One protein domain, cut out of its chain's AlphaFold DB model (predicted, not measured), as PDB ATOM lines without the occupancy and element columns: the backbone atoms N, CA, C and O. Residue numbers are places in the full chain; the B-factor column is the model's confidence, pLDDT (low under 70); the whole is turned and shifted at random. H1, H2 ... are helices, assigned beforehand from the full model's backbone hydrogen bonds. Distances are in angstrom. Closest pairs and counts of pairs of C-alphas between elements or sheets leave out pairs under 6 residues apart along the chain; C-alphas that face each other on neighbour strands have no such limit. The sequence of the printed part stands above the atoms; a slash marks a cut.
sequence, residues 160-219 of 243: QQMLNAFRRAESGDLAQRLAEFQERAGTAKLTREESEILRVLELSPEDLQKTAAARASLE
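AT A GLANCE: This is residues 160 to 219 of the 243 residues of an uncharacterized protein of Verrucomicrobia bacterium (UniProt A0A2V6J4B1). What shape does the backbone make? H4, the longest helix, and H2 meet near their ends as a wide V, with the last residues of H2 packed on the earlier part of H4. The two shorter helices, H3 and H1, lie on the other side of H2 from H4 and point opposite ways, while residues 214 to 219 of H4 stick out. What is it built of, and how large is it? The printed part has 60 residues with four named helices, H1, H2, H3 and H4 in that order, and no named strand; its class is all helix. It is compact, with a radius of gyration of the C-alphas of 11.5 A, and only just elongated, with spans of 32 by 21 by 20 A.

IN THESE COORDINATES: Where is the longest helix? H4 is residues 205 to 219, 21.0 A from first to last C-alpha, from C-alpha 205 at (-19.735, 28.367, 38.568) to C-alpha 219 at (-6.055, 38.491, 26.190). Where are the others? H2 is residues 174 to 186, 18.0 A long, and H3 is residues 192 to 200, 12.7 A long. H1 is residues 160 to 166, 9.9 A long, with C-alpha 160 at (-19.393, 12.447, 25.096).

HOW THE PARTS SIT: What does H4 touch? It touches H2, which meets it with residues 182 to 186 alone; the closest C-alphas are those of Gly 186 and Gln 209, 4.5 A apart, and the lines are about perpendicular at 77 degrees. H4 and H1 are apart. How does H3 stand to its neighbours? H3 and H2 are close but not clearly touching, their closest C-alphas, of Phe 181 and Glu 194, being 7.5 A apart. H3 and H1 only just touch, with 3 pairs of C-alphas within 8 A, the closest being those of Ala 165 and Ile 197 at 5.8 A; they have a shallow tilt of 10 degrees, opposite ways. What do the backbone N and O atoms show? In H1, H2, H3 and H4 every O i to N i+4 pair is within hydrogen-bond range.

THE WHOLE: How far does the printed part reach? The two C-alphas farthest apart, those of Arg 168 and Ser 217, are 32.5 A apart. Are there cuts or long links? The printed part has no cut. The links H2 to H3 and H3 to H4 are tight, H1 to H2 is short, and no link is long. Where is the model's confidence low? The mean pLDDT of the printed part is 70.0, and 22 residues are under 70: residues 167 to 172, residue 175, residues 186 to 190, residue 205 and residues 211 to 219.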
ATOM      1  N   GLN A 160     -18.053  13.038  25.072       72.75
ATOM      2  CA  GLN A 160     -19.393  12.447  25.096       72.75
ATOM      3  C   GLN A 160     -20.282  13.040  26.197       72.75
ATOM      4  O   GLN A 160     -21.471  13.255  25.967       72.75
ATOM      5  N   GLN A 161     -19.729  13.343  27.376       74.00
ATOM      6  CA  GLN A 161     -20.467  14.035  28.439       74.00
ATOM      7  C   GLN A 161     -20.860  15.448  28.003       74.00
ATOM      8  O   GLN A 161     -22.014  15.836  28.179       74.00
ATOM      9  N   MET A 162     -19.944  16.173  27.352       73.19
ATOM     10  CA  MET A 162     -20.246  17.486  26.773       73.19
ATOM     11  C   MET A 162     -21.341  17.383  25.708       73.19
ATOM     12  O   MET A 162     -22.349  18.079  25.794       73.19
ATOM     13  N   LEU A 163     -21.210  16.458  24.752       73.62
ATOM     14  CA  LEU A 163     -22.229  16.243  23.727       73.62
ATOM     15  C   LEU A 163     -23.597  15.926  24.324       73.62
ATOM     16  O   LEU A 163     -24.586  16.472  23.859       73.62
ATOM     17  N   ASN A 164     -23.672  15.074  25.347       74.88
ATOM     18  CA  ASN A 164     -24.937  14.714  25.984       74.88
ATOM     19  C   ASN A 164     -25.570  15.882  26.753       74.88
ATOM     20  O   ASN A 164     -26.794  16.005  26.745       74.88
ATOM     21  N   ALA A 165     -24.761  16.749  27.366       73.06
ATOM     22  CA  ALA A 165     -25.247  17.937  28.061       73.06
ATOM     23  C   ALA A 165     -25.799  18.996  27.087       73.06
ATOM     24  O   ALA A 165     -26.842  19.589  27.350       73.06
ATOM     25  N   PHE A 166     -25.153  19.178  25.928       70.25
ATOM     26  CA  PHE A 166     -25.560  20.162  24.915       70.25
ATOM     27  C   PHE A 166     -26.511  19.604  23.834       70.25
ATOM     28  O   PHE A 166     -27.092  20.381  23.078       70.25
ATOM     29  N   ARG A 167     -26.749  18.279  23.788       64.75
ATOM     30  CA  ARG A 167     -27.606  17.587  22.794       64.75
ATOM     31  C   ARG A 167     -29.062  18.037  22.783       64.75
ATOM     32  O   ARG A 167     -29.771  17.777  21.816       64.75
ATOM     33  N   ARG A 168     -29.534  18.605  23.895       57.59
ATOM     34  CA  ARG A 168     -30.944  18.961  24.095       57.59
ATOM     35  C   ARG A 168     -31.317  20.294  23.432       57.59
ATOM     36  O   ARG A 168     -32.499  20.563  23.268       57.59
ATOM     37  N   ALA A 169     -30.333  21.088  23.015       51.25
ATOM     38  CA  ALA A 169     -30.538  22.326  22.278       51.25
ATOM     39  C   ALA A 169     -30.167  22.102  20.796       51.25
ATOM     40  O   ALA A 169     -29.158  21.468  20.500       51.25
ATOM     41  N   GLU A 170     -30.969  22.604  19.854       53.94
ATOM     42  CA  GLU A 170     -30.881  22.338  18.400       53.94
ATOM     43  C   GLU A 170     -29.494  22.552  17.760       53.94
ATOM     44  O   GLU A 170     -28.660  23.263  18.303       53.94
ATOM     45  N   SER A 171     -29.266  21.946  16.593       52.25
ATOM     46  CA  SER A 171     -28.011  21.844  15.825       52.25
ATOM     47  C   SER A 171     -27.269  23.168  15.546       52.25
ATOM     48  O   SER A 171     -27.371  23.727  14.456       52.25
ATOM     49  N   GLY A 172     -26.484  23.642  16.511       57.81
ATOM     50  CA  GLY A 172     -25.428  24.644  16.327       57.81
ATOM     51  C   GLY A 172     -24.049  24.037  16.595       57.81
ATOM     52  O   GLY A 172     -23.959  22.950  17.173       57.81
ATOM     53  N   ASP A 173     -22.987  24.729  16.181       71.19
ATOM     54  CA  ASP A 173     -21.611  24.329  16.483       71.19
ATOM     55  C   ASP A 173     -21.405  24.251  18.009       71.19
ATOM     56  O   ASP A 173     -21.712  25.188  18.754       71.19
ATOM     57  N   LEU A 174     -20.929  23.098  18.486       70.62
ATOM     58  CA  LEU A 174     -20.697  22.832  19.906       70.62
ATOM     59  C   LEU A 174     -19.698  23.839  20.490       70.62
ATOM     60  O   LEU A 174     -19.859  24.251  21.638       70.62
ATOM     61  N   ALA A 175     -18.693  24.237  19.703       68.31
ATOM     62  CA  ALA A 175     -17.659  25.172  20.128       68.31
ATOM     63  C   ALA A 175     -18.254  26.542  20.483       68.31
ATOM     64  O   ALA A 175     -18.080  27.007  21.608       68.31
ATOM     65  N   GLN A 176     -19.048  27.112  19.576       72.12
ATOM     66  CA  GLN A 176     -19.708  28.403  19.766       72.12
ATOM     67  C   GLN A 176     -20.645  28.396  20.982       72.12
ATOM     68  O   GLN A 176     -20.660  29.319  21.792       72.12
ATOM     69  N   ARG A 177     -21.405  27.314  21.181       73.94
ATOM     70  CA  ARG A 177     -22.283  27.200  22.355       73.94
ATOM     71  C   ARG A 177     -21.536  27.057  23.662       73.94
ATOM     72  O   ARG A 177     -21.976  27.597  24.674       73.94
ATOM     73  N   LEU A 178     -20.439  26.306  23.656       73.75
ATOM     74  CA  LEU A 178     -19.600  26.166  24.833       73.75
ATOM     75  C   LEU A 178     -18.961  27.512  25.191       73.75
ATOM     76  O   LEU A 178     -18.912  27.851  26.372       73.75
ATOM     77  N   ALA A 179     -18.546  28.293  24.194       72.69
ATOM     78  CA  ALA A 179     -18.035  29.643  24.385       72.69
ATOM     79  C   ALA A 179     -19.087  30.588  24.987       72.69
ATOM     80  O   ALA A 179     -18.856  31.142  26.064       72.69
ATOM     81  N   GLU A 180     -20.278  30.687  24.385       74.50
ATOM     82  CA  GLU A 180     -21.379  31.513  24.904       74.50
ATOM     83  C   GLU A 180     -21.816  31.097  26.318       74.50
ATOM     84  O   GLU A 180     -22.136  31.939  27.161       74.50
ATOM     85  N   PHE A 181     -21.861  29.789  26.588       75.88
ATOM     86  CA  PHE A 181     -22.176  29.249  27.908       75.88
ATOM     87  C   PHE A 181     -21.124  29.659  28.940       75.88
ATOM     88  O   PHE A 181     -21.462  30.055  30.054       75.88
ATOM     89  N   GLN A 182     -19.843  29.596  28.577       72.56
ATOM     90  CA  GLN A 182     -18.743  29.992  29.454       72.56
ATOM     91  C   GLN A 182     -18.719  31.499  29.712       72.56
ATOM     92  O   GLN A 182     -18.456  31.911  30.841       72.56
ATOM     93  N   GLU A 183     -19.050  32.319  28.714       74.81
ATOM     94  CA  GLU A 183     -19.192  33.768  28.870       74.81
ATOM     95  C   GLU A 183     -20.339  34.121  29.837       74.81
ATOM     96  O   GLU A 183     -20.176  34.915  30.773       74.81
ATOM     97  N   ARG A 184     -21.496  33.461  29.689       72.69
ATOM     98  CA  ARG A 184     -22.657  33.631  30.582       72.69
ATOM     99  C   ARG A 184     -22.404  33.108  31.997       72.69
ATOM    100  O   ARG A 184     -22.772  33.763  32.975       72.69
ATOM    101  N   ALA A 185     -21.726  31.969  32.121       70.12
ATOM    102  CA  ALA A 185     -21.320  31.407  33.407       70.12
ATOM    103  C   ALA A 185     -20.305  32.306  34.129       70.12
ATOM    104  O   ALA A 185     -20.422  32.528  35.336       70.12
ATOM    105  N   GLY A 186     -19.355  32.886  33.389       66.88
ATOM    106  CA  GLY A 186     -18.376  33.840  33.911       66.88
ATOM    107  C   GLY A 186     -19.000  35.151  34.401       66.88
ATOM    108  O   GLY A 186     -18.474  35.774  35.320       66.88
ATOM    109  N   THR A 187     -20.151  35.544  33.850       68.25
ATOM    110  CA  THR A 187     -20.892  36.765  34.222       68.25
ATOM    111  C   THR A 187     -22.051  36.520  35.201       68.25
ATOM    112  O   THR A 187     -22.811  37.442  35.501       68.25
ATOM    113  N   ALA A 188     -22.173  35.295  35.735       65.44
ATOM    114  CA  ALA A 188     -23.187  34.864  36.707       65.44
ATOM    115  C   ALA A 188     -24.659  35.015  36.255       65.44
ATOM    116  O   ALA A 188     -25.573  34.954  37.079       65.44
ATOM    117  N   LYS A 189     -24.917  35.165  34.949       67.44
ATOM    118  CA  LYS A 189     -26.269  35.200  34.363       67.44
ATOM    119  C   LYS A 189     -26.629  33.836  33.777       67.44
ATOM    120  O   LYS A 189     -26.765  33.690  32.568       67.44
ATOM    121  N   LEU A 190     -26.760  32.837  34.644       69.69
ATOM    122  CA  LEU A 190     -27.140  31.487  34.233       69.69
ATOM    123  C   LEU A 190     -28.662  31.345  34.213       69.69
ATOM    124  O   LEU A 190     -29.346  31.634  35.197       69.69
ATOM    125  N   THR A 191     -29.195  30.864  33.097       74.88
ATOM    126  CA  THR A 191     -30.573  30.381  33.011       74.88
ATOM    127  C   THR A 191     -30.730  29.068  33.785       74.88
ATOM    128  O   THR A 191     -29.761  28.390  34.140       74.88
ATOM    129  N   ARG A 192     -31.978  28.678  34.061       72.25
ATOM    130  CA  ARG A 192     -32.279  27.426  34.771       72.25
ATOM    131  C   ARG A 192     -31.719  26.202  34.038       72.25
ATOM    132  O   ARG A 192     -31.138  25.330  34.676       72.25
ATOM    133  N   GLU A 193     -31.838  26.176  32.717       72.81
ATOM    134  CA  GLU A 193     -31.324  25.098  31.864       72.81
ATOM    135  C   GLU A 193     -29.792  25.008  31.930       72.81
ATOM    136  O   GLU A 193     -29.230  23.927  32.090       72.81
ATOM    137  N   GLU A 194     -29.103  26.147  31.922       71.81
ATOM    138  CA  GLU A 194     -27.642  26.204  32.048       71.81
ATOM    139  C   GLU A 194     -27.154  25.756  33.430       71.81
ATOM    140  O   GLU A 194     -26.120  25.098  33.546       71.81
ATOM    141  N   SER A 195     -27.918  26.044  34.487       71.44
ATOM    142  CA  SER A 195     -27.614  25.547  35.834       71.44
ATOM    143  C   SER A 195     -27.759  24.023  35.947       71.44
ATOM    144  O   SER A 195     -27.025  23.385  36.704       71.44
ATOM    145  N   GLU A 196     -28.670  23.423  35.175       74.69
ATOM    146  CA  GLU A 196     -28.811  21.968  35.077       74.69
ATOM    147  C   GLU A 196     -27.644  21.359  34.292       74.69
ATOM    148  O   GLU A 196     -27.094  20.345  34.718       74.69
ATOM    149  N   ILE A 197     -27.193  22.018  33.219       75.88
ATOM    150  CA  ILE A 197     -26.003  21.620  32.452       75.88
ATOM    151  C   ILE A 197     -24.749  21.615  33.339       75.88
ATOM    152  O   ILE A 197     -24.003  20.639  33.315       75.88
ATOM    153  N   LEU A 198     -24.542  22.635  34.182       74.75
ATOM    154  CA  LEU A 198     -23.420  22.655  35.135       74.75
ATOM    155  C   LEU A 198     -23.451  21.482  36.111       74.75
ATOM    156  O   LEU A 198     -22.416  20.879  36.376       74.75
ATOM    157  N   ARG A 199     -24.638  21.128  36.614       74.62
ATOM    158  CA  ARG A 199     -24.803  19.982  37.520       74.62
ATOM    159  C   ARG A 199     -24.514  18.656  36.827       74.62
ATOM    160  O   ARG A 199     -23.905  17.789  37.437       74.62
ATOM    161  N   VAL A 200     -24.934  18.503  35.571       77.81
ATOM    162  CA  VAL A 200     -24.660  17.302  34.762       77.81
ATOM    163  C   VAL A 200     -23.172  17.174  34.434       77.81
ATOM    164  O   VAL A 200     -22.655  16.062  34.371       77.81
ATOM    165  N   LEU A 201     -22.489  18.301  34.235       72.81
ATOM    166  CA  LEU A 201     -21.053  18.353  33.974       72.81
ATOM    167  C   LEU A 201     -20.210  18.401  35.259       72.81
ATOM    168  O   LEU A 201     -18.999  18.523  35.160       72.81
ATOM    169  N   GLU A 202     -20.814  18.330  36.450       73.06
ATOM    170  CA  GLU A 202     -20.112  18.450  37.740       73.06
ATOM    171  C   GLU A 202     -19.227  19.713  37.854       73.06
ATOM    172  O   GLU A 202     -18.237  19.743  38.584       73.06
ATOM    173  N   LEU A 203     -19.593  20.789  37.148       72.25
ATOM    174  CA  LEU A 203     -18.838  22.040  37.125       72.25
ATOM    175  C   LEU A 203     -19.395  23.048  38.126       72.25
ATOM    176  O   LEU A 203     -20.596  23.327  38.160       72.25
ATOM    177  N   SER A 204     -18.499  23.663  38.900       73.00
ATOM    178  CA  SER A 204     -18.836  24.805  39.746       73.00
ATOM    179  C   SER A 204     -18.828  26.108  38.933       73.00
ATOM    180  O   SER A 204     -17.913  26.325  38.129       73.00
ATOM    181  N   PRO A 205     -19.783  27.030  39.161       69.19
ATOM    182  CA  PRO A 205     -19.735  28.367  38.568       69.19
ATOM    183  C   PRO A 205     -18.455  29.131  38.950       69.19
ATOM    184  O   PRO A 205     -17.961  29.929  38.157       69.19
ATOM    185  N   GLU A 206     -17.873  28.858  40.122       71.62
ATOM    186  CA  GLU A 206     -16.618  29.479  40.564       71.62
ATOM    187  C   GLU A 206     -15.416  29.039  39.717       71.62
ATOM    188  O   GLU A 206     -14.526  29.839  39.426       71.62
ATOM    189  N   ASP A 207     -15.389  27.777  39.285       71.19
ATOM    190  CA  ASP A 207     -14.304  27.262  38.449       71.19
ATOM    191  C   ASP A 207     -14.378  27.856  37.043       71.19
ATOM    192  O   ASP A 207     -13.356  28.253  36.478       71.19
ATOM    193  N   LEU A 208     -15.591  28.044  36.519       70.38
ATOM    194  CA  LEU A 208     -15.788  28.749  35.255       70.38
ATOM    195  C   LEU A 208     -15.396  30.227  35.353       70.38
ATOM    196  O   LEU A 208     -14.729  30.731  34.450       70.38
ATOM    197  N   GLN A 209     -15.691  30.904  36.463       70.44
ATOM    198  CA  GLN A 209     -15.228  32.278  36.692       70.44
ATOM    199  C   GLN A 209     -13.700  32.384  36.752       70.44
ATOM    200  O   GLN A 209     -13.131  33.299  36.155       70.44
ATOM    201  N   LYS A 210     -13.013  31.433  37.399       72.56
ATOM    202  CA  LYS A 210     -11.539  31.375  37.388       72.56
ATOM    203  C   LYS A 210     -11.002  31.201  35.970       72.56
ATOM    204  O   LYS A 210     -10.055  31.890  35.594       72.56
ATOM    205  N   THR A 211     -11.621  30.337  35.162       68.88
ATOM    206  CA  THR A 211     -11.218  30.171  33.755       68.88
ATOM    207  C   THR A 211     -11.489  31.419  32.914       68.88
ATOM    208  O   THR A 211     -10.632  31.808  32.124       68.88
ATOM    209  N   ALA A 212     -12.613  32.109  33.126       69.56
ATOM    210  CA  ALA A 212     -12.929  33.365  32.446       69.56
ATOM    211  C   ALA A 212     -11.940  34.483  32.825       69.56
ATOM    212  O   ALA A 212     -11.450  35.207  31.959       69.56
ATOM    213  N   ALA A 213     -11.568  34.584  34.104       69.25
ATOM    214  CA  ALA A 213     -10.550  35.522  34.567       69.25
ATOM    215  C   ALA A 213      -9.163  35.213  33.974       69.25
ATOM    216  O   ALA A 213      -8.441  36.134  33.586       69.25
ATOM    217  N   ALA A 214      -8.806  33.929  33.853       68.88
ATOM    218  CA  ALA A 214      -7.570  33.500  33.200       68.88
ATOM    219  C   ALA A 214      -7.549  33.875  31.706       68.88
ATOM    220  O   ALA A 214      -6.531  34.372  31.228       68.88
ATOM    221  N   ARG A 215      -8.674  33.736  30.986       67.69
ATOM    222  CA  ARG A 215      -8.802  34.197  29.587       67.69
ATOM    223  C   ARG A 215      -8.635  35.701  29.458       67.69
ATOM    224  O   ARG A 215      -7.797  36.152  28.689       67.69
ATOM    225  N   ALA A 216      -9.342  36.474  30.280       69.94
ATOM    226  CA  ALA A 216      -9.215  37.929  30.280       69.94
ATOM    227  C   ALA A 216      -7.781  38.388  30.611       69.94
ATOM    228  O   ALA A 216      -7.341  39.446  30.160       69.94
ATOM    229  N   SER A 217      -7.039  37.616  31.411       66.44
ATOM    230  CA  SER A 217      -5.617  37.856  31.677       66.44
ATOM    231  C   SER A 217      -4.739  37.527  30.464       66.44
ATOM    232  O   SER A 217      -3.875  38.331  30.112       66.44
ATOM    233  N   LEU A 218      -4.999  36.407  29.780       66.88
ATOM    234  CA  LEU A 218      -4.291  36.007  28.564       66.88
ATOM    235  C   LEU A 218      -4.499  37.013  27.423       66.88
ATOM    236  O   LEU A 218      -3.522  37.459  26.832       66.88
ATOM    237  N   GLU A 219      -5.735  37.450  27.179       67.25
ATOM    238  CA  GLU A 219      -6.055  38.491  26.190       67.25
ATOM    239  C   GLU A 219      -5.339  39.810  26.502       67.25
ATOM    240  O   GLU A 219      -4.796  40.473  25.618       67.25
TER     241      GLU A 219